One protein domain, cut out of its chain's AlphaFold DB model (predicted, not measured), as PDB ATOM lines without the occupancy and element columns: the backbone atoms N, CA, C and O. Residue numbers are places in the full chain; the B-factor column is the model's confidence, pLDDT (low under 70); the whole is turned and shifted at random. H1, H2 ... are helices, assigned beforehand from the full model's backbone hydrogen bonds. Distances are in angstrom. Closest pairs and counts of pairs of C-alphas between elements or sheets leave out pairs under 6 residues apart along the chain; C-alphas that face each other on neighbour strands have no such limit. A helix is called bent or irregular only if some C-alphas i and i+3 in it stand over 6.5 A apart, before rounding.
ATOM      1  N   PRO A 380     -34.622  16.578  25.765       96.81
ATOM      2  CA  PRO A 380     -35.182  16.192  27.058       96.81
ATOM      3  C   PRO A 380     -35.471  14.687  27.167       96.81
ATOM      4  O   PRO A 380     -35.323  14.106  28.239       96.81
ATOM      5  N   LEU A 381     -35.817  14.033  26.049       96.50
ATOM      6  CA  LEU A 381     -36.052  12.588  26.005       96.50
ATOM      7  C   LEU A 381     -34.770  11.771  26.210       96.50
ATOM      8  O   LEU A 381     -34.847  10.683  26.772       96.50
ATOM      9  N   HIS A 382     -33.595  12.277  25.819       95.06
ATOM     10  CA  HIS A 382     -32.322  11.611  26.134       95.06
ATOM     11  C   HIS A 382     -32.057  11.562  27.640       95.06
ATOM     12  O   HIS A 382     -31.377  10.654  28.107       95.06
ATOM     13  N   CYS A 383     -32.612  12.512  28.395       94.94
ATOM     14  CA  CYS A 383     -32.419  12.631  29.835       94.94
ATOM     15  C   CYS A 383     -33.477  11.886  30.662       94.94
ATOM     16  O   CYS A 383     -33.389  11.903  31.882       94.94
ATOM     17  N   ALA A 384     -34.499  11.271  30.060       95.94
ATOM     18  CA  ALA A 384     -35.620  10.705  30.812       95.94
ATOM     19  C   ALA A 384     -35.196   9.522  31.697       95.94
ATOM     20  O   ALA A 384     -34.702   8.530  31.185       95.94
ATOM     21  N   ILE A 385     -35.452   9.576  33.009       95.00
ATOM     22  CA  ILE A 385     -35.186   8.423  33.894       95.00
ATOM     23  C   ILE A 385     -36.438   7.666  34.357       95.00
ATOM     24  O   ILE A 385     -36.336   6.539  34.829       95.00
ATOM     25  N   GLU A 386     -37.629   8.248  34.183       96.00
ATOM     26  CA  GLU A 386     -38.903   7.641  34.583       96.00
ATOM     27  C   GLU A 386     -39.910   7.584  33.431       96.00
ATOM     28  O   GLU A 386     -40.103   8.554  32.696       96.00
ATOM     29  N   ALA A 387     -40.626   6.458  33.323       96.94
ATOM     30  CA  ALA A 387     -41.659   6.254  32.307       96.94
ATOM     31  C   ALA A 387     -42.794   7.284  32.428       96.94
ATOM     32  O   ALA A 387     -43.246   7.827  31.424       96.94
ATOM     33  N   ARG A 388     -43.179   7.635  33.662       97.25
ATOM     34  CA  ARG A 388     -44.242   8.615  33.946       97.25
ATOM     35  C   ARG A 388     -43.931  10.009  33.405       97.25
ATOM     36  O   ARG A 388     -44.844  10.707  32.968       97.25
ATOM     37  N   SER A 389     -42.658  10.412  33.406       96.75
ATOM     38  CA  SER A 389     -42.233  11.689  32.821       96.75
ATOM     39  C   SER A 389     -42.463  11.705  31.311       96.75
ATOM     40  O   SER A 389     -42.866  12.725  30.761       96.75
ATOM     41  N   VAL A 390     -42.245  10.571  30.638       97.12
ATOM     42  CA  VAL A 390     -42.477  10.425  29.194       97.12
ATOM     43  C   VAL A 390     -43.972  10.337  28.886       97.12
ATOM     44  O   VAL A 390     -44.448  11.010  27.976       97.12
ATOM     45  N   GLU A 391     -44.735   9.579  29.676       96.81
ATOM     46  CA  GLU A 391     -46.197   9.466  29.548       96.81
ATOM     47  C   GLU A 391     -46.902  10.824  29.669       96.81
ATOM     48  O   GLU A 391     -47.932  11.039  29.031       96.81
ATOM     49  N   ALA A 392     -46.340  11.775  30.426       96.94
ATOM     50  CA  ALA A 392     -46.876  13.132  30.508       96.94
ATOM     51  C   ALA A 392     -47.006  13.801  29.125       96.94
ATOM     52  O   ALA A 392     -47.949  14.561  28.917       96.94
ATOM     53  N   ILE A 393     -46.132  13.473  28.164       97.38
ATOM     54  CA  ILE A 393     -46.144  14.035  26.802       97.38
ATOM     55  C   ILE A 393     -47.399  13.613  26.018       97.38
ATOM     56  O   ILE A 393     -47.882  14.381  25.186       97.38
ATOM     57  N   GLN A 394     -47.975  12.439  26.308       96.06
ATOM     58  CA  GLN A 394     -49.144  11.904  25.588       96.06
ATOM     59  C   GLN A 394     -50.377  12.813  25.672       96.06
ATOM     60  O   GLN A 394     -51.280  12.694  24.853       96.06
ATOM     61  N   ARG A 395     -50.432  13.728  26.647       96.56
ATOM     62  CA  ARG A 395     -51.580  14.621  26.867       96.56
ATOM     63  C   ARG A 395     -51.661  15.796  25.889       96.56
ATOM     64  O   ARG A 395     -52.673  16.488  25.897       96.56
ATOM     65  N   TYR A 396     -50.604  16.063  25.120       95.62
ATOM     66  CA  TYR A 396     -50.481  17.295  24.328       95.62
ATOM     67  C   TYR A 396     -50.638  17.089  22.817       95.62
ATOM     68  O   TYR A 396     -50.388  18.032  22.072       95.62
ATOM     69  N   ASP A 397     -51.020  15.888  22.364       94.75
ATOM     70  CA  ASP A 397     -51.259  15.557  20.948       94.75
ATOM     71  C   ASP A 397     -50.126  16.025  20.007       94.75
ATOM     72  O   ASP A 397     -50.357  16.564  18.921       94.75
ATOM     73  N   VAL A 398     -48.868  15.855  20.438       96.44
ATOM     74  CA  VAL A 398     -47.697  16.236  19.633       96.44
ATOM     75  C   VAL A 398     -47.700  15.415  18.334       96.44
ATOM     76  O   VAL A 398     -47.822  14.191  18.407       96.44
ATOM     77  N   PRO A 399     -47.531  16.035  17.147       96.50
ATOM     78  CA  PRO A 399     -47.567  15.308  15.883       96.50
ATOM     79  C   PRO A 399     -46.584  14.134  15.861       96.50
ATOM     80  O   PRO A 399     -45.412  14.271  16.231       96.50
ATOM     81  N   ARG A 400     -47.050  12.975  15.388       94.88
ATOM     82  CA  ARG A 400     -46.279  11.723  15.405       94.88
ATOM     83  C   ARG A 400     -44.975  11.832  14.626       94.88
ATOM     84  O   ARG A 400     -43.979  11.236  15.014       94.88
ATOM     85  N   GLU A 401     -44.953  12.623  13.558       95.06
ATOM     86  CA  GLU A 401     -43.764  12.879  12.746       95.06
ATOM     87  C   GLU A 401     -42.691  13.627  13.546       95.06
ATOM     88  O   GLU A 401     -41.499  13.342  13.409       95.06
ATOM     89  N   VAL A 402     -43.110  14.558  14.409       95.94
ATOM     90  CA  VAL A 402     -42.212  15.285  15.312       95.94
ATOM     91  C   VAL A 402     -41.676  14.328  16.370       95.94
ATOM     92  O   VAL A 402     -40.462  14.238  16.534       95.94
ATOM     93  N   LEU A 403     -42.545  13.552  17.023       96.69
ATOM     94  CA  LEU A 403     -42.144  12.556  18.026       96.69
ATOM     95  C   LEU A 403     -41.188  11.506  17.446       96.69
ATOM     96  O   LEU A 403     -40.155  11.206  18.041       96.69
ATOM     97  N   PHE A 404     -41.477  11.005  16.247       96.00
ATOM     98  CA  PHE A 404     -40.606  10.087  15.523       96.00
ATOM     99  C   PHE A 404     -39.239  10.710  15.235       96.00
ATOM    100  O   PHE A 404     -38.214  10.070  15.468       96.00
ATOM    101  N   LYS A 405     -39.200  11.971  14.780       95.88
ATOM    102  CA  LYS A 405     -37.945  12.695  14.554       95.88
ATOM    103  C   LYS A 405     -37.146  12.863  15.847       95.88
ATOM    104  O   LYS A 405     -35.932  12.717  15.816       95.88
ATOM    105  N   LEU A 406     -37.802  13.132  16.976       95.31
ATOM    106  CA  LEU A 406     -37.146  13.247  18.283       95.31
ATOM    107  C   LEU A 406     -36.532  11.919  18.732       95.31
ATOM    108  O   LEU A 406     -35.349  11.875  19.067       95.31
ATOM    109  N   LEU A 407     -37.305  10.831  18.655       95.56
ATOM    110  CA  LEU A 407     -36.884   9.483  19.059       95.56
ATOM    111  C   LEU A 407     -35.800   8.876  18.167       95.56
ATOM    112  O   LEU A 407     -35.130   7.936  18.581       95.56
ATOM    113  N   THR A 408     -35.629   9.398  16.954       93.62
ATOM    114  CA  THR A 408     -34.577   8.985  16.016       93.62
ATOM    115  C   THR A 408     -33.404   9.962  15.984       93.62
ATOM    116  O   THR A 408     -32.399   9.690  15.328       93.62
ATOM    117  N   SER A 409     -33.503  11.093  16.689       92.31
ATOM    118  CA  SER A 409     -32.455  12.105  16.696       92.31
ATOM    119  C   SER A 409     -31.276  11.662  17.563       92.31
ATOM    120  O   SER A 409     -31.403  11.474  18.770       92.31
ATOM    121  N   GLY A 410     -30.111  11.493  16.941       87.25
ATOM    122  CA  GLY A 410     -28.877  11.193  17.663       87.25
ATOM    123  C   GLY A 410     -28.442  12.369  18.541       87.25
ATOM    124  O   GLY A 410     -28.655  13.528  18.167       87.25
ATOM    125  N   ALA A 411     -27.831  12.074  19.686       84.88
ATOM    126  CA  ALA A 411     -27.057  13.034  20.469       84.88
ATOM    127  C   ALA A 411     -25.949  13.658  19.594       84.88
ATOM    128  O   ALA A 411     -25.456  12.999  18.674       84.88
ATOM    129  N   SER A 412     -25.601  14.927  19.810       84.69
ATOM    130  CA  SER A 412     -24.570  15.614  19.010       84.69
ATOM    131  C   SER A 412     -23.698  16.530  19.857       84.69
ATOM    132  O   SER A 412     -24.244  17.437  20.477       84.69
ATOM    133  N   ASP A 413     -22.378  16.388  19.783       75.00
ATOM    134  CA  ASP A 413     -21.420  17.285  20.444       75.00
ATOM    135  C   ASP A 413     -21.573  17.281  21.979       75.00
ATOM    136  O   ASP A 413     -21.477  18.321  22.637       75.00
ATOM    137  N   CYS A 414     -21.844  16.109  22.568       76.06
ATOM    138  CA  CYS A 414     -21.983  15.982  24.019       76.06
ATOM    139  C   CYS A 414     -20.625  16.144  24.713       76.06
ATOM    140  O   CYS A 414     -19.664  15.435  24.406       76.06
ATOM    141  N   SER A 415     -20.545  17.056  25.688       78.06
ATOM    142  CA  SER A 415     -19.330  17.223  26.491       78.06
ATOM    143  C   SER A 415     -19.089  15.979  27.360       78.06
ATOM    144  O   SER A 415     -20.001  15.585  28.092       78.06
ATOM    145  N   PRO A 416     -17.884  15.376  27.346       76.38
ATOM    146  CA  PRO A 416     -17.554  14.240  28.211       76.38
ATOM    147  C   PRO A 416     -17.584  14.591  29.704       76.38
ATOM    148  O   PRO A 416     -17.749  13.699  30.529       76.38
ATOM    149  N   ASP A 417     -17.469  15.879  30.044       77.75
ATOM    150  CA  ASP A 417     -17.517  16.383  31.422       77.75
ATOM    151  C   ASP A 417     -18.943  16.771  31.867       77.75
ATOM    152  O   ASP A 417     -19.144  17.302  32.961       77.75
ATOM    153  N   GLY A 418     -19.946  16.561  31.007       74.69
ATOM    154  CA  GLY A 418     -21.341  16.870  31.300       74.69
ATOM    155  C   GLY A 418     -21.926  15.989  32.408       74.69
ATOM    156  O   GLY A 418     -21.540  14.838  32.590       74.69
ATOM    157  N   SER A 419     -22.926  16.518  33.123       73.94
ATOM    158  CA  SER A 419     -23.695  15.747  34.122       73.94
ATOM    159  C   SER A 419     -24.427  14.542  33.518       73.94
ATOM    160  O   SER A 419     -24.714  13.568  34.215       73.94
ATOM    161  N   VAL A 420     -24.715  14.627  32.218       78.62
ATOM    162  CA  VAL A 420     -25.248  13.553  31.395       78.62
ATOM    163  C   VAL A 420     -24.354  13.407  30.168       78.62
ATOM    164  O   VAL A 420     -24.229  14.344  29.381       78.62
ATOM    165  N   PHE A 421     -23.758  12.232  29.993       82.19
ATOM    166  CA  PHE A 421     -22.974  11.866  28.826       82.19
ATOM    167  C   PHE A 421     -23.684  10.767  28.037       82.19
ATOM    168  O   PHE A 421     -23.825   9.631  28.494       82.19
ATOM    169  N   VAL A 422     -24.091  11.106  26.816       83.38
ATOM    170  CA  VAL A 422     -24.569  10.143  25.827       83.38
ATOM    171  C   VAL A 422     -23.584  10.163  24.660       83.38
ATOM    172  O   VAL A 422     -23.340  11.235  24.109       83.38
ATOM    173  N   PRO A 423     -23.020   9.010  24.259       82.31
ATOM    174  CA  PRO A 423     -22.138   8.945  23.102       82.31
ATOM    175  C   PRO A 423     -22.782   9.535  21.845       82.31
ATOM    176  O   PRO A 423     -23.969   9.312  21.578       82.31
ATOM    177  N   ASP A 424     -21.973  10.233  21.048       82.81
ATOM    178  CA  ASP A 424     -22.433  10.880  19.822       82.81
ATOM    179  C   ASP A 424     -23.204   9.916  18.912       82.81
ATOM    180  O   ASP A 424     -22.829   8.762  18.672       82.81
ATOM    181  N   GLY A 425     -24.318  10.416  18.388       86.12
ATOM    182  CA  GLY A 425     -25.196   9.692  17.483       86.12
ATOM    183  C   GLY A 425     -26.190   8.747  18.158       86.12
ATOM    184  O   GLY A 425     -27.079   8.270  17.459       86.12
ATOM    185  N   MET A 426     -26.118   8.490  19.470       91.31
ATOM    186  CA  MET A 426     -27.138   7.665  20.131       91.31
ATOM    187  C   MET A 426     -28.480   8.395  20.226       91.31
ATOM    188  O   MET A 426     -28.567   9.543  20.670       91.31
ATOM    189  N   ASN A 427     -29.546   7.719  19.817       94.12
ATOM    190  CA  ASN A 427     -30.908   8.226  19.958       94.12
ATOM    191  C   ASN A 427     -31.421   8.072  21.414       94.12
ATOM    192  O   ASN A 427     -30.796   7.356  22.204       94.12
ATOM    193  N   PRO A 428     -32.547   8.707  21.805       95.25
ATOM    194  CA  PRO A 428     -33.067   8.616  23.171       95.25
ATOM    195  C   PRO A 428     -33.270   7.181  23.672       95.25
ATOM    196  O   PRO A 428     -32.944   6.885  24.816       95.25
ATOM    197  N   LEU A 429     -33.738   6.263  22.816       95.50
ATOM    198  CA  LEU A 429     -33.964   4.863  23.197       95.50
ATOM    199  C   LEU A 429     -32.652   4.147  23.545       95.50
ATOM    200  O   LEU A 429     -32.613   3.336  24.467       95.50
ATOM    201  N   GLN A 430     -31.577   4.442  22.814       93.00
ATOM    202  CA  GLN A 430     -30.240   3.910  23.082       93.00
ATOM    203  C   GLN A 430     -29.609   4.555  24.317       93.00
ATOM    204  O   GLN A 430     -28.965   3.856  25.097       93.00
ATOM    205  N   ALA A 431     -29.838   5.852  24.533       91.81
ATOM    206  CA  ALA A 431     -29.365   6.563  25.717       91.81
ATOM    207  C   ALA A 431     -29.896   5.932  27.017       91.81
ATOM    208  O   ALA A 431     -29.142   5.779  27.976       91.81
ATOM    209  N   MET A 432     -31.150   5.454  27.028       93.50
ATOM    210  CA  MET A 432     -31.725   4.738  28.182       93.50
ATOM    211  C   MET A 432     -30.944   3.476  28.557       93.50
ATOM    212  O   MET A 432     -30.898   3.083  29.723       93.50
ATOM    213  N   LEU A 433     -30.343   2.833  27.558       90.81
ATOM    214  CA  LEU A 433     -29.596   1.593  27.707       90.81
ATOM    215  C   LEU A 433     -28.130   1.837  28.061       90.81
ATOM    216  O   LEU A 433     -27.556   1.068  28.824       90.81
ATOM    217  N   ALA A 434     -27.537   2.900  27.519       85.94
ATOM    218  CA  ALA A 434     -26.170   3.300  27.834       85.94
ATOM    219  C   ALA A 434     -26.049   3.978  29.209       85.94
ATOM    220  O   ALA A 434     -24.971   3.958  29.796       85.94
ATOM    221  N   GLY A 435     -27.147   4.547  29.714       81.00
ATOM    222  CA  GLY A 435     -27.158   5.325  30.942       81.00
ATOM    223  C   GLY A 435     -26.721   6.768  30.719       81.00
ATOM    224  O   GLY A 435     -25.749   7.011  30.003       81.00
ATOM    225  N   PRO A 436     -27.375   7.744  31.368       67.88
ATOM    226  CA  PRO A 436     -26.971   9.138  31.288       67.88
ATOM    227  C   PRO A 436     -25.596   9.390  31.923       67.88
ATOM    228  O   PRO A 436     -24.964  10.378  31.596       67.88
ATOM    229  N   GLY A 437     -25.097   8.522  32.809       70.19
ATOM    230  CA  GLY A 437     -23.795   8.710  33.460       70.19
ATOM    231  C   GLY A 437     -22.578   8.366  32.592       70.19
ATOM    232  O   GLY A 437     -21.454   8.497  33.068       70.19
ATOM    233  N   GLY A 438     -22.771   7.863  31.366       72.31
ATOM    234  CA  GLY A 438     -21.676   7.411  30.499       72.31
ATOM    235  C   GLY A 438     -20.923   6.167  30.995       72.31
ATOM    236  O   GLY A 438     -20.023   5.675  30.315       72.31
ATOM    237  N   ASP A 439     -21.297   5.620  32.153       78.81
ATOM    238  CA  ASP A 439     -20.702   4.430  32.767       78.81
ATOM    239  C   ASP A 439     -21.117   3.124  32.058       78.81
ATOM    240  O   ASP A 439     -20.547   2.050  32.288       78.81
ATOM    241  N   GLY A 440     -22.081   3.216  31.139       81.12
ATOM    242  CA  GLY A 440     -22.644   2.076  30.430       81.12
ATOM    243  C   GLY A 440     -23.657   1.294  31.268       81.12
ATOM    244  O   GLY A 440     -23.968   0.163  30.887       81.12
ATOM    245  N   SER A 441     -24.113   1.837  32.402       86.12
ATOM    246  CA  SER A 441     -25.173   1.250  33.222       86.12
ATOM    247  C   SER A 441     -26.531   1.765  32.729       86.12
ATOM    248  O   SER A 441     -26.760   2.969  32.738       86.12
ATOM    249  N   PRO A 442     -27.474   0.898  32.333       88.69
ATOM    250  CA  PRO A 442     -28.791   1.317  31.890       88.69
ATOM    251  C   PRO A 442     -29.518   2.061  33.012       88.69
ATOM    252  O   PRO A 442     -29.361   1.759  34.198       88.69
ATOM    253  N   VAL A 443     -30.370   3.004  32.618       88.56
ATOM    254  CA  VAL A 443     -31.262   3.716  33.537       88.56
ATOM    255  C   VAL A 443     -32.093   2.701  34.339       88.56
ATOM    256  O   VAL A 443     -32.612   1.742  33.755       88.56
ATOM    257  N   PRO A 444     -32.284   2.884  35.660       89.31
ATOM    258  CA  PRO A 444     -33.213   2.062  36.427       89.31
ATOM    259  C   PRO A 444     -34.607   2.061  35.783       89.31
ATOM    260  O   PRO A 444     -35.240   3.100  35.636       89.31
ATOM    261  N   GLY A 445     -35.092   0.890  35.361       91.75
ATOM    262  CA  GLY A 445     -36.366   0.797  34.642       91.75
ATOM    263  C   GLY A 445     -36.316   1.266  33.180       91.75
ATOM    264  O   GLY A 445     -37.373   1.562  32.620       91.75
ATOM    265  N   ALA A 446     -35.139   1.281  32.540       93.94
ATOM    266  CA  ALA A 446     -34.932   1.686  31.143       93.94
ATOM    267  C   ALA A 446     -35.971   1.102  30.173       93.94
ATOM    268  O   ALA A 446     -36.520   1.826  29.347       93.94
ATOM    269  N   VAL A 447     -36.311  -0.187  30.297       94.69
ATOM    270  CA  VAL A 447     -37.326  -0.824  29.437       94.69
ATOM    271  C   VAL A 447     -38.711  -0.192  29.612       94.69
ATOM    272  O   VAL A 447     -39.434  -0.035  28.631       94.69
ATOM    273  N   GLY A 448     -39.082   0.208  30.829       96.56
ATOM    274  CA  GLY A 448     -40.317   0.949  31.086       96.56
ATOM    275  C   GLY A 448     -40.313   2.320  30.410       96.56
ATOM    276  O   GLY A 448     -41.277   2.665  29.730       96.56
ATOM    277  N   VAL A 449     -39.206   3.061  30.523       96.62
ATOM    278  CA  VAL A 449     -39.039   4.370  29.868       96.62
ATOM    279  C   VAL A 449     -39.105   4.238  28.345       96.62
ATOM    280  O   VAL A 449     -39.843   4.967  27.687       96.62
ATOM    281  N   MET A 450     -38.399   3.258  27.776       96.31
ATOM    282  CA  MET A 450     -38.415   2.984  26.339       96.31
ATOM    283  C   MET A 450     -39.813   2.612  25.836       96.31
ATOM    284  O   MET A 450     -40.215   3.065  24.770       96.31
ATOM    285  N   ARG A 451     -40.577   1.808  26.585       96.44
ATOM    286  CA  ARG A 451     -41.972   1.501  26.230       96.44
ATOM    287  C   ARG A 451     -42.830   2.755  26.204       96.44
ATOM    288  O   ARG A 451     -43.520   2.967  25.215       96.44
ATOM    289  N   ALA A 452     -42.720   3.601  27.227       97.00
ATOM    290  CA  ALA A 452     -43.433   4.872  27.268       97.00
ATOM    291  C   ALA A 452     -43.067   5.766  26.071       97.00
ATOM    292  O   ALA A 452     -43.951   6.360  25.462       97.00
ATOM    293  N   MET A 453     -41.789   5.797  25.672       97.31
ATOM    294  CA  MET A 453     -41.332   6.507  24.469       97.31
ATOM    295  C   MET A 453     -41.939   5.931  23.186       97.31
ATOM    296  O   MET A 453     -42.415   6.684  22.344       97.31
ATOM    297  N   LEU A 454     -41.957   4.606  23.025       96.31
ATOM    298  CA  LEU A 454     -42.557   3.955  21.855       96.31
ATOM    299  C   LEU A 454     -44.087   4.096  21.831       96.31
ATOM    300  O   LEU A 454     -44.680   4.172  20.755       96.31
ATOM    301  N   ASP A 455     -44.727   4.184  22.998       96.38
ATOM    302  CA  ASP A 455     -46.156   4.464  23.135       96.38
ATOM    303  C   ASP A 455     -46.529   5.871  22.650       96.38
ATOM    304  O   ASP A 455     -47.657   6.059  22.197       96.38
ATOM    305  N   LEU A 456     -45.588   6.829  22.634       96.12
ATOM    306  CA  LEU A 456     -45.801   8.150  22.021       96.12
ATOM    307  C   LEU A 456     -46.106   8.063  20.516       96.12
ATOM    308  O   LEU A 456     -46.715   8.968  19.962       96.12
ATOM    309  N   LEU A 457     -45.718   6.974  19.844       95.88
ATOM    310  CA  LEU A 457     -46.007   6.751  18.421       95.88
ATOM    311  C   LEU A 457     -47.386   6.104  18.188       95.88
ATOM    312  O   LEU A 457     -47.668   5.639  17.083       95.88
ATOM    313  N   GLU A 458     -48.228   6.032  19.229       89.44
ATOM    314  CA  GLU A 458     -49.610   5.522  19.212       89.44
ATOM    315  C   GLU A 458     -49.761   4.121  18.590       89.44
ATOM    316  O   GLU A 458     -50.796   3.759  18.029       89.44
ATOM    317  N   GLY A 459     -48.708   3.307  18.685       82.25
ATOM    318  CA  GLY A 459     -48.706   1.948  18.153       82.25
ATOM    319  C   GLY A 459     -48.661   1.858  16.626       82.25
ATOM    320  O   GLY A 459     -49.002   0.797  16.104       82.25
ATOM    321  N   ASP A 460     -48.238   2.909  15.908       91.44
ATOM    322  CA  ASP A 460     -47.929   2.786  14.481       91.44
ATOM    323  C   ASP A 460     -46.745   1.813  14.293       91.44
ATOM    324  O   ASP A 460     -45.604   2.142  14.643       91.44
ATOM    325  N   PRO A 461     -46.986   0.609  13.738       89.12
ATOM    326  CA  PRO A 461     -45.973  -0.432  13.642       89.12
ATOM    327  C   PRO A 461     -44.778  -0.000  12.785       89.12
ATOM    328  O   PRO A 461     -43.652  -0.417  13.055       89.12
ATOM    329  N   ALA A 462     -45.001   0.835  11.764       90.19
ATOM    330  CA  ALA A 462     -43.949   1.271  10.856       90.19
ATOM    331  C   ALA A 462     -43.018   2.276  11.540       90.19
ATOM    332  O   ALA A 462     -41.800   2.145  11.441       90.19
ATOM    333  N   LEU A 463     -43.570   3.237  12.286       92.25
ATOM    334  CA  LEU A 463     -42.770   4.221  13.018       92.25
ATOM    335  C   LEU A 463     -42.010   3.581  14.183       92.25
ATOM    336  O   LEU A 463     -40.824   3.863  14.353       92.25
ATOM    337  N   VAL A 464     -42.651   2.682  14.941       92.25
ATOM    338  CA  VAL A 464     -41.997   1.932  16.030       92.25
ATOM    339  C   VAL A 464     -40.847   1.087  15.477       92.25
ATOM    340  O   VAL A 464     -39.747   1.107  16.029       92.25
ATOM    341  N   GLN A 465     -41.069   0.389  14.358       91.12
ATOM    342  CA  GLN A 465     -40.021  -0.378  13.693       91.12
ATOM    343  C   GLN A 465     -38.874   0.532  13.239       91.12
ATOM    344  O   GLN A 465     -37.729   0.269  13.589       91.12
ATOM    345  N   CYS A 466     -39.161   1.636  12.545       89.69
ATOM    346  CA  CYS A 466     -38.140   2.588  12.110       89.69
ATOM    347  C   CYS A 466     -37.354   3.203  13.281       89.69
ATOM    348  O   CYS A 466     -36.141   3.376  13.167       89.69
ATOM    349  N   ALA A 467     -38.006   3.502  14.409       92.00
ATOM    350  CA  ALA A 467     -37.349   4.048  15.595       92.00
ATOM    351  C   ALA A 467     -36.388   3.033  16.236       92.00
ATOM    352  O   ALA A 467     -35.270   3.382  16.604       92.00
ATOM    353  N   LEU A 468     -36.778   1.758  16.310       90.25
ATOM    354  CA  LEU A 468     -35.920   0.677  16.814       90.25
ATOM    355  C   LEU A 468     -34.788   0.307  15.847       90.25
ATOM    356  O   LEU A 468     -33.720  -0.127  16.284       90.25
ATOM    357  N   SER A 469     -35.028   0.483  14.548       87.94
ATOM    358  CA  SER A 469     -34.063   0.292  13.464       87.94
ATOM    359  C   SER A 469     -33.089   1.461  13.296       87.94
ATOM    360  O   SER A 469     -32.129   1.320  12.536       87.94
ATOM    361  N   SER A 470     -33.327   2.596  13.963       89.69
ATOM    362  CA  SER A 470     -32.409   3.734  13.978       89.69
ATOM    363  C   SER A 470     -31.055   3.290  14.532       89.69
ATOM    364  O   SER A 470     -30.978   2.612  15.560       89.69
ATOM    365  N   MET A 471     -29.999   3.636  13.800       86.44
ATOM    366  CA  MET A 471     -28.628   3.264  14.125       86.44
ATOM    367  C   MET A 471     -27.920   4.427  14.818       86.44
ATOM    368  O   MET A 471     -28.107   5.574  14.414       86.44
ATOM    369  N   ASP A 472     -27.079   4.125  15.809       86.62
ATOM    370  CA  ASP A 472     -26.152   5.115  16.366       86.62
ATOM    371  C   ASP A 472     -24.992   5.413  15.393       86.62
ATOM    372  O   ASP A 472     -24.872   4.803  14.324       86.62
ATOM    373  N   GLY A 473     -24.092   6.327  15.772       82.81
ATOM    374  CA  GLY A 473     -22.890   6.635  14.985       82.81
ATOM    375  C   GLY A 473     -21.956   5.433  14.764       82.81
ATOM    376  O   GLY A 473     -21.154   5.442  13.833       82.81
ATOM    377  N   ALA A 474     -22.088   4.375  15.574       84.31
ATOM    378  CA  ALA A 474     -21.353   3.119  15.439       84.31
ATOM    379  C   ALA A 474     -22.105   2.060  14.603       84.31
ATOM    380  O   ALA A 474     -21.627   0.934  14.459       84.31
ATOM    381  N   GLY A 475     -23.275   2.388  14.045       85.19
ATOM    382  CA  GLY A 475     -24.065   1.472  13.224       85.19
ATOM    383  C   GLY A 475     -24.833   0.406  14.016       85.19
ATOM    384  O   GLY A 475     -25.240  -0.601  13.427       85.19
ATOM    385  N   ARG A 476     -25.017   0.593  15.331       85.81
ATOM    386  CA  ARG A 476     -25.774  -0.309  16.214       85.81
ATOM    387  C   ARG A 476     -27.230   0.128  16.294       85.81
ATOM    388  O   ARG A 476     -27.503   1.305  16.501       85.81
ATOM    389  N   SER A 477     -28.159  -0.822  16.193       89.50
ATOM    390  CA  SER A 477     -29.587  -0.560  16.403       89.50
ATOM    391  C   SER A 477     -29.942  -0.586  17.889       89.50
ATOM    392  O   SER A 477     -29.232  -1.185  18.700       89.50
ATOM    393  N   THR A 478     -31.075   0.009  18.259       90.06
ATOM    394  CA  THR A 478     -31.580  -0.005  19.643       90.06
ATOM    395  C   THR A 478     -31.738  -1.427  20.186       90.06
ATOM    396  O   THR A 478     -31.329  -1.708  21.312       90.06
ATOM    397  N   LEU A 479     -32.282  -2.354  19.387       87.62
ATOM    398  CA  LEU A 479     -32.430  -3.748  19.815       87.62
ATOM    399  C   LEU A 479     -31.102  -4.490  19.938       87.62
ATOM    400  O   LEU A 479     -30.968  -5.336  20.821       87.62
ATOM    401  N   TYR A 480     -30.132  -4.188  19.074       86.81
ATOM    402  CA  TYR A 480     -28.796  -4.761  19.194       86.81
ATOM    403  C   TYR A 480     -28.154  -4.337  20.522       86.81
ATOM    404  O   TYR A 480     -27.650  -5.184  21.258       86.81
ATOM    405  N   THR A 481     -28.241  -3.046  20.861       87.50
ATOM    406  CA  THR A 481     -27.751  -2.509  22.140       87.50
ATOM    407  C   THR A 481     -28.489  -3.120  23.330       87.50
ATOM    408  O   THR A 481     -27.863  -3.505  24.312       87.50
ATOM    409  N   LEU A 482     -29.812  -3.275  23.242       88.50
ATOM    410  CA  LEU A 482     -30.598  -3.906  24.303       88.50
ATOM    411  C   LEU A 482     -30.161  -5.358  24.532       88.50
ATOM    412  O   LEU A 482     -29.973  -5.765  25.675       88.50
ATOM    413  N   ALA A 483     -29.989  -6.130  23.455       86.69
ATOM    414  CA  ALA A 483     -29.566  -7.521  23.539       86.69
ATOM    415  C   ALA A 483     -28.168  -7.638  24.152       86.69
ATOM    416  O   ALA A 483     -27.988  -8.430  25.068       86.69
ATOM    417  N   SER A 484     -27.198  -6.827  23.716       85.62
ATOM    418  CA  SER A 484     -25.805  -6.908  24.183       85.62
ATOM    419  C   SER A 484     -25.613  -6.598  25.676       85.62
ATOM    420  O   SER A 484     -24.640  -7.061  26.278       85.62
ATOM    421  N   LEU A 485     -26.545  -5.864  26.289       86.50
ATOM    422  CA  LEU A 485     -26.500  -5.495  27.707       86.50
ATOM    423  C   LEU A 485     -27.156  -6.519  28.643       86.50
ATOM    424  O   LEU A 485     -26.993  -6.417  29.866       86.50
ATOM    425  N   VAL A 486     -27.871  -7.515  28.103       86.12
ATOM    426  CA  VAL A 486     -28.514  -8.558  28.913       86.12
ATOM    427  C   VAL A 486     -27.453  -9.329  29.696       86.12
ATOM    428  O   VAL A 486     -26.546  -9.935  29.131       86.12
ATOM    429  N   GLY A 487     -27.572  -9.297  31.023       77.88
ATOM    430  CA  GLY A 487     -26.702 -10.034  31.941       77.88
ATOM    431  C   GLY A 487     -25.322  -9.425  32.205       77.88
ATOM    432  O   GLY A 487     -24.639  -9.883  33.116       77.88
ATOM    433  N   SER A 488     -24.909  -8.384  31.477       76.00
ATOM    434  CA  SER A 488     -23.583  -7.780  31.651       76.00
ATOM    435  C   SER A 488     -23.598  -6.491  32.475       76.00
ATOM    436  O   SER A 488     -22.632  -6.243  33.193       76.00
ATOM    437  N   ARG A 489     -24.658  -5.668  32.384       70.06
ATOM    438  CA  ARG A 489     -24.632  -4.297  32.937       70.06
ATOM    439  C   ARG A 489     -25.925  -3.778  33.560       70.06
ATOM    440  O   ARG A 489     -25.997  -2.599  33.838       70.06
ATOM    441  N   GLY A 490     -26.919  -4.620  33.844       75.62
ATOM    442  CA  GLY A 490     -28.104  -4.203  34.619       75.62
ATOM    443  C   GLY A 490     -29.443  -4.295  33.889       75.62
ATOM    444  O   GLY A 490     -30.477  -4.128  34.526       75.62
ATOM    445  N   VAL A 491     -29.461  -4.647  32.595       88.00
ATOM    446  CA  VAL A 491     -30.701  -5.103  31.946       88.00
ATOM    447  C   VAL A 491     -30.946  -6.551  32.359       88.00
ATOM    448  O   VAL A 491     -30.156  -7.448  32.033       88.00
ATOM    449  N   SER A 492     -32.033  -6.791  33.091       90.31
ATOM    450  CA  SER A 492     -32.404  -8.146  33.495       90.31
ATOM    451  C   SER A 492     -32.943  -8.946  32.304       90.31
ATOM    452  O   SER A 492     -33.539  -8.397  31.376       90.31
ATOM    453  N   ALA A 493     -32.780 -10.273  32.331       87.75
ATOM    454  CA  ALA A 493     -33.397 -11.143  31.327       87.75
ATOM    455  C   ALA A 493     -34.928 -10.975  31.303       87.75
ATOM    456  O   ALA A 493     -35.536 -11.014  30.235       87.75
ATOM    457  N   SER A 494     -35.545 -10.718  32.463       89.62
ATOM    458  CA  SER A 494     -36.966 -10.382  32.558       89.62
ATOM    459  C   SER A 494     -37.313  -9.087  31.834       89.62
ATOM    460  O   SER A 494     -38.303  -9.078  31.115       89.62
ATOM    461  N   ASP A 495     -36.512  -8.025  31.958       92.19
ATOM    462  CA  ASP A 495     -36.762  -6.758  31.259       92.19
ATOM    463  C   ASP A 495     -36.635  -6.930  29.746       92.19
ATOM    464  O   ASP A 495     -37.471  -6.429  28.995       92.19
ATOM    465  N   PHE A 496     -35.645  -7.703  29.295       91.06
ATOM    466  CA  PHE A 496     -35.508  -8.047  27.884       91.06
ATOM    467  C   PHE A 496     -36.730  -8.809  27.361       91.06
ATOM    468  O   PHE A 496     -37.317  -8.410  26.359       91.06
ATOM    469  N   VAL A 497     -37.150  -9.878  28.051       90.44
ATOM    470  CA  VAL A 497     -38.343 -10.660  27.678       90.44
ATOM    471  C   VAL A 497     -39.584  -9.772  27.676       90.44
ATOM    472  O   VAL A 497     -40.352  -9.797  26.722       90.44
ATOM    473  N   SER A 498     -39.723  -8.911  28.684       93.38
ATOM    474  CA  SER A 498     -40.781  -7.909  28.759       93.38
ATOM    475  C   SER A 498     -40.770  -7.040  27.492       93.38
ATOM    476  O   SER A 498     -41.802  -6.878  26.837       93.38
ATOM    477  N   MET A 499     -39.622  -6.492  27.092       94.25
ATOM    478  CA  MET A 499     -39.529  -5.695  25.866       94.25
ATOM    479  C   MET A 499     -39.939  -6.497  24.622       94.25
ATOM    480  O   MET A 499     -40.706  -5.993  23.806       94.25
ATOM    481  N   ILE A 500     -39.495  -7.750  24.493       92.06
ATOM    482  CA  ILE A 500     -39.879  -8.620  23.373       92.06
ATOM    483  C   ILE A 500     -41.393  -8.857  23.338       92.06
ATOM    484  O   ILE A 500     -42.001  -8.680  22.283       92.06
ATOM    485  N   ASP A 501     -42.013  -9.165  24.476       91.44
ATOM    486  CA  ASP A 501     -43.464  -9.366  24.581       91.44
ATOM    487  C   ASP A 501     -44.243  -8.092  24.206       91.44
ATOM    488  O   ASP A 501     -45.281  -8.146  23.543       91.44
ATOM    489  N   TYR A 502     -43.726  -6.920  24.588       93.50
ATOM    490  CA  TYR A 502     -44.302  -5.631  24.195       93.50
ATOM    491  C   TYR A 502     -44.242  -5.430  22.671       93.50
ATOM    492  O   TYR A 502     -45.240  -5.050  22.051       93.50
ATOM    493  N   LEU A 503     -43.096  -5.736  22.058       91.75
ATOM    494  CA  LEU A 503     -42.871  -5.575  20.621       91.75
ATOM    495  C   LEU A 503     -43.621  -6.607  19.770       91.75
ATOM    496  O   LEU A 503     -44.036  -6.275  18.660       91.75
ATOM    497  N   GLU A 504     -43.857  -7.815  20.287       91.25
ATOM    498  CA  GLU A 504     -44.566  -8.902  19.597       91.25
ATOM    499  C   GLU A 504     -45.917  -8.442  19.021       91.25
ATOM    500  O   GLU A 504     -46.298  -8.803  17.907       91.25
ATOM    501  N   SER A 505     -46.638  -7.607  19.773       84.62
ATOM    502  CA  SER A 505     -47.960  -7.111  19.380       84.62
ATOM    503  C   SER A 505     -47.934  -5.886  18.458       84.62
ATOM    504  O   SER A 505     -48.979  -5.510  17.925       84.62
ATOM    505  N   ARG A 506     -46.764  -5.263  18.261       89.06
ATOM    506  CA  ARG A 506     -46.640  -3.926  17.659       89.06
ATOM    507  C   ARG A 506     -45.773  -3.858  16.419       89.06
ATOM    508  O   ARG A 506     -45.976  -2.952  15.632       89.06
ATOM    509  N   VAL A 507     -44.821  -4.761  16.220       90.44
ATOM    510  CA  VAL A 507     -43.907  -4.705  15.065       90.44
ATOM    511  C   VAL A 507     -43.714  -6.075  14.437       90.44
ATOM    512  O   VAL A 507     -44.009  -7.100  15.047       90.44
ATOM    513  N   ASN A 508     -43.197  -6.118  13.205       85.88
ATOM    514  CA  ASN A 508     -42.713  -7.366  12.619       85.88
ATOM    515  C   ASN A 508     -41.394  -7.760  13.298       85.88
ATOM    516  O   ASN A 508     -40.310  -7.355  12.868       85.88
ATOM    517  N   LEU A 509     -41.500  -8.531  14.385       86.62
ATOM    518  CA  LEU A 509     -40.367  -8.874  15.233       86.62
ATOM    519  C   LEU A 509     -39.309  -9.654  14.448       86.62
ATOM    520  O   LEU A 509     -38.120  -9.435  14.652       86.62
ATOM    521  N   ARG A 510     -39.725 -10.498  13.493       84.50
ATOM    522  CA  ARG A 510     -38.796 -11.231  12.623       84.50
ATOM    523  C   ARG A 510     -37.911 -10.274  11.828       84.50
ATOM    524  O   ARG A 510     -36.694 -10.378  11.912       84.50
ATOM    525  N   THR A 511     -38.508  -9.322  11.109       83.94
ATOM    526  CA  THR A 511     -37.746  -8.350  10.306       83.94
ATOM    527  C   THR A 511     -36.795  -7.526  11.169       83.94
ATOM    528  O   THR A 511     -35.660  -7.282  10.771       83.94
ATOM    529  N   LEU A 512     -37.243  -7.123  12.359       82.69
ATOM    530  CA  LEU A 512     -36.443  -6.331  13.288       82.69
ATOM    531  C   LEU A 512     -35.270  -7.138  13.881       82.69
ATOM    532  O   LEU A 512     -34.168  -6.612  14.017       82.69
ATOM    533  N   LEU A 513     -35.479  -8.421  14.198       84.38
ATOM    534  CA  LEU A 513     -34.442  -9.305  14.743       84.38
ATOM    535  C   LEU A 513     -33.423  -9.762  13.690       84.38
ATOM    536  O   LEU A 513     -32.251  -9.953  14.016       84.38
ATOM    537  N   GLU A 514     -33.859  -9.939  12.441       84.19
ATOM    538  CA  GLU A 514     -33.009 -10.311  11.303       84.19
ATOM    539  C   GLU A 514     -32.216  -9.121  10.738       84.19
ATOM    540  O   GLU A 514     -31.271  -9.319   9.967       84.19
ATOM    541  N   GLN A 515     -32.557  -7.887  11.127       80.69
ATOM    542  CA  GLN A 515     -31.829  -6.696  10.705       80.69
ATOM    543  C   GLN A 515     -30.375  -6.763  11.187       80.69
ATOM    544  O   GLN A 515     -30.086  -6.859  12.382       80.69
ATOM    545  N   LYS A 516     -29.443  -6.716  10.233       79.06
ATOM    546  CA  LYS A 516     -28.007  -6.777  10.507       79.06
ATOM    547  C   LYS A 516     -27.479  -5.419  10.953       79.06
ATOM    548  O   LYS A 516     -27.807  -4.391  10.362       79.06
ATOM    549  N   ASN A 517     -26.617  -5.442  11.963       76.25
ATOM    550  CA  ASN A 517     -25.758  -4.321  12.312       76.25
ATOM    551  C   ASN A 517     -24.879  -3.953  11.101       76.25
ATOM    552  O   ASN A 517     -24.323  -4.840  10.450       76.25
ATOM    553  N   MET A 518     -24.760  -2.659  10.795       74.81
ATOM    554  CA  MET A 518     -24.045  -2.191   9.599       74.81
ATOM    555  C   MET A 518     -22.525  -2.356   9.714       74.81
ATOM    556  O   MET A 518     -21.867  -2.613   8.709       74.81
ATOM    557  N   ALA A 519     -21.969  -2.232  10.920       74.06
ATOM    558  CA  ALA A 519     -20.536  -2.360  11.168       74.06
ATOM    559  C   ALA A 519     -20.103  -3.828  11.303       74.06
ATOM    560  O   ALA A 519     -19.082  -4.233  10.754       74.06
ATOM    561  N   GLU A 520     -20.886  -4.637  12.018       74.94
ATOM    562  CA  GLU A 520     -20.498  -6.012  12.360       74.94
ATOM    563  C   GLU A 520     -21.081  -7.070  11.416       74.94
ATOM    564  O   GLU A 520     -20.600  -8.202  11.378       74.94
ATOM    565  N   GLY A 521     -22.145  -6.747  10.674       82.88
ATOM    566  CA  GLY A 521     -22.879  -7.714   9.852       82.88
ATOM    567  C   GLY A 521     -23.628  -8.788  10.657       82.88
ATOM    568  O   GLY A 521     -24.134  -9.745  10.065       82.88
ATOM    569  N   VAL A 522     -23.701  -8.637  11.983       81.75
ATOM    570  CA  VAL A 522     -24.360  -9.545  12.935       81.75
ATOM    571  C   VAL A 522     -25.784  -9.052  13.201       81.75
ATOM    572  O   VAL A 522     -25.997  -7.858  13.418       81.75
ATOM    573  N   SER A 523     -26.771  -9.950  13.162       84.69
ATOM    574  CA  SER A 523     -28.165  -9.618  13.490       84.69
ATOM    575  C   SER A 523     -28.456  -9.753  14.990       84.69
ATOM    576  O   SER A 523     -27.723 -10.419  15.723       84.69
ATOM    577  N   VAL A 524     -29.558  -9.165  15.466       80.50
ATOM    578  CA  VAL A 524     -30.012  -9.350  16.861       80.50
ATOM    579  C   VAL A 524     -30.319 -10.828  17.139       80.50
ATOM    580  O   VAL A 524     -30.060 -11.336  18.231       80.50
ATOM    581  N   LEU A 525     -30.810 -11.555  16.130       83.19
ATOM    582  CA  LEU A 525     -31.038 -12.996  16.210       83.19
ATOM    583  C   LEU A 525     -29.734 -13.785  16.425       83.19
ATOM    584  O   LEU A 525     -29.706 -14.754  17.180       83.19
ATOM    585  N   ASP A 526     -28.638 -13.360  15.800       82.81
ATOM    586  CA  ASP A 526     -27.330 -13.996  15.985       82.81
ATOM    587  C   ASP A 526     -26.772 -13.736  17.393       82.81
ATOM    588  O   ASP A 526     -26.239 -14.651  18.023       82.81
ATOM    589  N   VAL A 527     -26.944 -12.513  17.917       79.25
ATOM    590  CA  VAL A 527     -26.549 -12.153  19.293       79.25
ATOM    591  C   VAL A 527     -27.338 -12.970  20.316       79.25
ATOM    592  O   VAL A 527     -26.746 -13.594  21.195       79.25
ATOM    593  N   THR A 528     -28.664 -13.024  20.177       78.19
ATOM    594  CA  THR A 528     -29.544 -13.769  21.096       78.19
ATOM    595  C   THR A 528     -29.262 -15.274  21.085       78.19
ATOM    596  O   THR A 528     -29.207 -15.886  22.151       78.19
ATOM    597  N   ARG A 529     -28.979 -15.869  19.916       81.62
ATOM    598  CA  ARG A 529     -28.504 -17.263  19.806       81.62
ATOM    599  C   ARG A 529     -27.142 -17.472  20.468       81.62
ATOM    600  O   ARG A 529     -26.909 -18.506  21.088       81.62
ATOM    601  N   GLY A 530     -26.237 -16.500  20.353       74.81
ATOM    602  CA  GLY A 530     -24.931 -16.537  21.013       74.81
ATOM    603  C   GLY A 530     -25.027 -16.512  22.542       74.81
ATOM    604  O   GLY A 530     -24.271 -17.217  23.209       74.81
ATOM    605  N   MET A 531     -25.982 -15.750  23.087       69.88
ATOM    606  CA  MET A 531     -26.231 -15.624  24.530       69.88
ATOM    607  C   MET A 531     -26.880 -16.851  25.158       69.88
ATOM    608  O   MET A 531     -26.779 -17.040  26.367       69.88
ATOM    609  N   GLU A 532     -27.535 -17.691  24.358       66.12
ATOM    610  CA  GLU A 532     -28.264 -18.859  24.841       66.12
ATOM    611  C   GLU A 532     -27.370 -19.767  25.702       66.12
ATOM    612  O   GLU A 532     -27.791 -20.218  26.763       66.12
ATOM    613  N   TYR A 533     -26.101 -19.947  25.319       64.75
ATOM    614  CA  TYR A 533     -25.138 -20.746  26.084       64.75
ATOM    615  C   TYR A 533     -24.826 -20.154  27.468       64.75
ATOM    616  O   TYR A 533     -24.707 -20.895  28.441       64.75
ATOM    617  N   ASP A 534     -24.724 -18.829  27.564       60.31
ATOM    618  CA  ASP A 534     -24.402 -18.140  28.815       60.31
ATOM    619  C   ASP A 534     -25.652 -18.044  29.724       60.31
ATOM    620  O   ASP A 534     -25.552 -18.240  30.935       60.31
ATOM    621  N   LEU A 535     -26.852 -17.867  29.154       58.84
ATOM    622  CA  LEU A 535     -28.130 -17.786  29.883       58.84
ATOM    623  C   LEU A 535     -28.702 -19.147  30.314       58.84
ATOM    624  O   LEU A 535     -29.419 -19.208  31.315       58.84
ATOM    625  N   TYR A 536     -28.346 -20.251  29.641       60.94
ATOM    626  CA  TYR A 536     -28.682 -21.605  30.110       60.94
ATOM    627  C   TYR A 536     -28.135 -21.870  31.520       60.94
ATOM    628  O   TYR A 536     -28.774 -22.575  32.301       60.94
ATOM    629  N   SER A 537     -27.005 -21.251  31.886       56.41
ATOM    630  CA  SER A 537     -26.464 -21.325  33.249       56.41
ATOM    631  C   SER A 537     -27.351 -20.632  34.298       56.41
ATOM    632  O   SER A 537     -27.261 -20.941  35.484       56.41
ATOM    633  N   TRP A 538     -28.250 -19.737  33.872       54.31
ATOM    634  CA  TRP A 538     -29.178 -18.972  34.718       54.31
ATOM    635  C   TRP A 538     -30.613 -19.522  34.695       54.31
ATOM    636  O   TRP A 538     -31.527 -18.882  35.210       54.31
ATOM    637  N   SER A 539     -30.831 -20.713  34.123       59.00
ATOM    638  CA  SER A 539     -32.156 -21.352  33.987       59.00
ATOM    639  C   SER A 539     -33.182 -20.559  33.152       59.00
ATOM    640  O   SER A 539     -34.379 -20.828  33.239       59.00
ATOM    641  N   PHE A 540     -32.741 -19.607  32.320       58.47
ATOM    642  CA  PHE A 540     -33.603 -18.825  31.426       58.47
ATOM    643  C   PHE A 540     -33.371 -19.238  29.967       58.47
ATOM    644  O   PHE A 540     -32.280 -19.050  29.434       58.47
ATOM    645  N   SER A 541     -34.402 -19.753  29.285       67.62
ATOM    646  CA  SER A 541     -34.336 -19.992  27.835       67.62
ATOM    647  C   SER A 541     -34.851 -18.770  27.072       67.62
ATOM    648  O   SER A 541     -36.018 -18.684  26.691       67.62
TER     649      SER A 541
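AT A GLANCE: This is residues 380 to 541 of the 771 residues of the protein "Ankyrin_rpt-contain_dom domain-containing protein" of Neorickettsia risticii (strain Illinois) (UniProt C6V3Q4). The chain is wound in three stacked turns, a short solenoid of helices: H1, H4 and H7 make one row, H2, H5 and H8 a second, and H3, H6 and H9 a third. H10 begins beside H7 at one end of the stack, and the long link of residues 409 to 427 loops away from the stack between H3 and H4. Across the 162 printed residues there are ten named helices, H1 to H10 in order, and no named strand: the class is all helix. The whole is compact, with a radius of gyration of the C-alphas of 15.1 A and spans of 45 by 38 by 29 A.

IN THESE COORDINATES: Find C-alpha 380 at (-35.182, 16.192, 27.058), where H1 runs from residue 380 to 383. Next come H2, residues 387 to 396 and 16.2 A long, and H3, residues 400 to 408. Find C-alpha 428 at (-33.067, 8.616, 23.171) for H4, residues 428 to 434; H5 is residues 446 to 455, 14.1 A, and H6 residues 461 to 469. Read on to H7, residues 478 to 484, H8, residues 493 to 504 and 16.4 A, and H9, residues 509 to 514. H10, residues 524 to 538, runs 20.3 A to C-alpha 538 at (-29.178, -18.972, 34.718); it is only just irregular, C-alphas 530 and 533 being 6.6 A apart.

HOW THE PARTS SIT: Start at H4, the hub, which touches H1, H3, H5 and H7. Its closest C-alphas to H1 are Pro 428 and His 382, 4.3 A, and to H7 Gln 430 and Thr 478, 5.4 A. H4 and H5 form a helical hairpin, at a shallow tilt of 10 degrees, opposite ways. H5 touches H2, closest C-alphas Val 449 and Ala 387 at 4.0 A, and H8, closest Val 447 and Asp 495 at 6.2 A; both run the same way as H5. H6 touches H3, closest C-alphas Ala 467 and Thr 408 at 5.7 A, and only just touches H9, with 3 pairs of C-alphas within 8 A, the closest Gln 465 and Leu 512 at 7.0 A. H10 touches H7 with residues 524 to 528 alone, closest C-alphas Val 524 and Tyr 480 at 5.3 A. H2 and H3 are apart. Each O i to N i+4 pair is within hydrogen-bond range in H3, H5, H6, H7, H8 and H9, against 2 of 6 in H2, where 6 of 7 O i to N i+3 pairs are, 2 of 3 in H4 and 7 of 11 in H10; H1 is too short for such a pair.

THE WHOLE: The two farthest C-alphas, Tyr 396 and Ser 537, are 46.3 A apart. The printed part has no cut; the links H3 to H4 and H4 to H5 are long. Look for low confidence, pLDDT under 70, at residue 436 and residues 531 to 541 of this model.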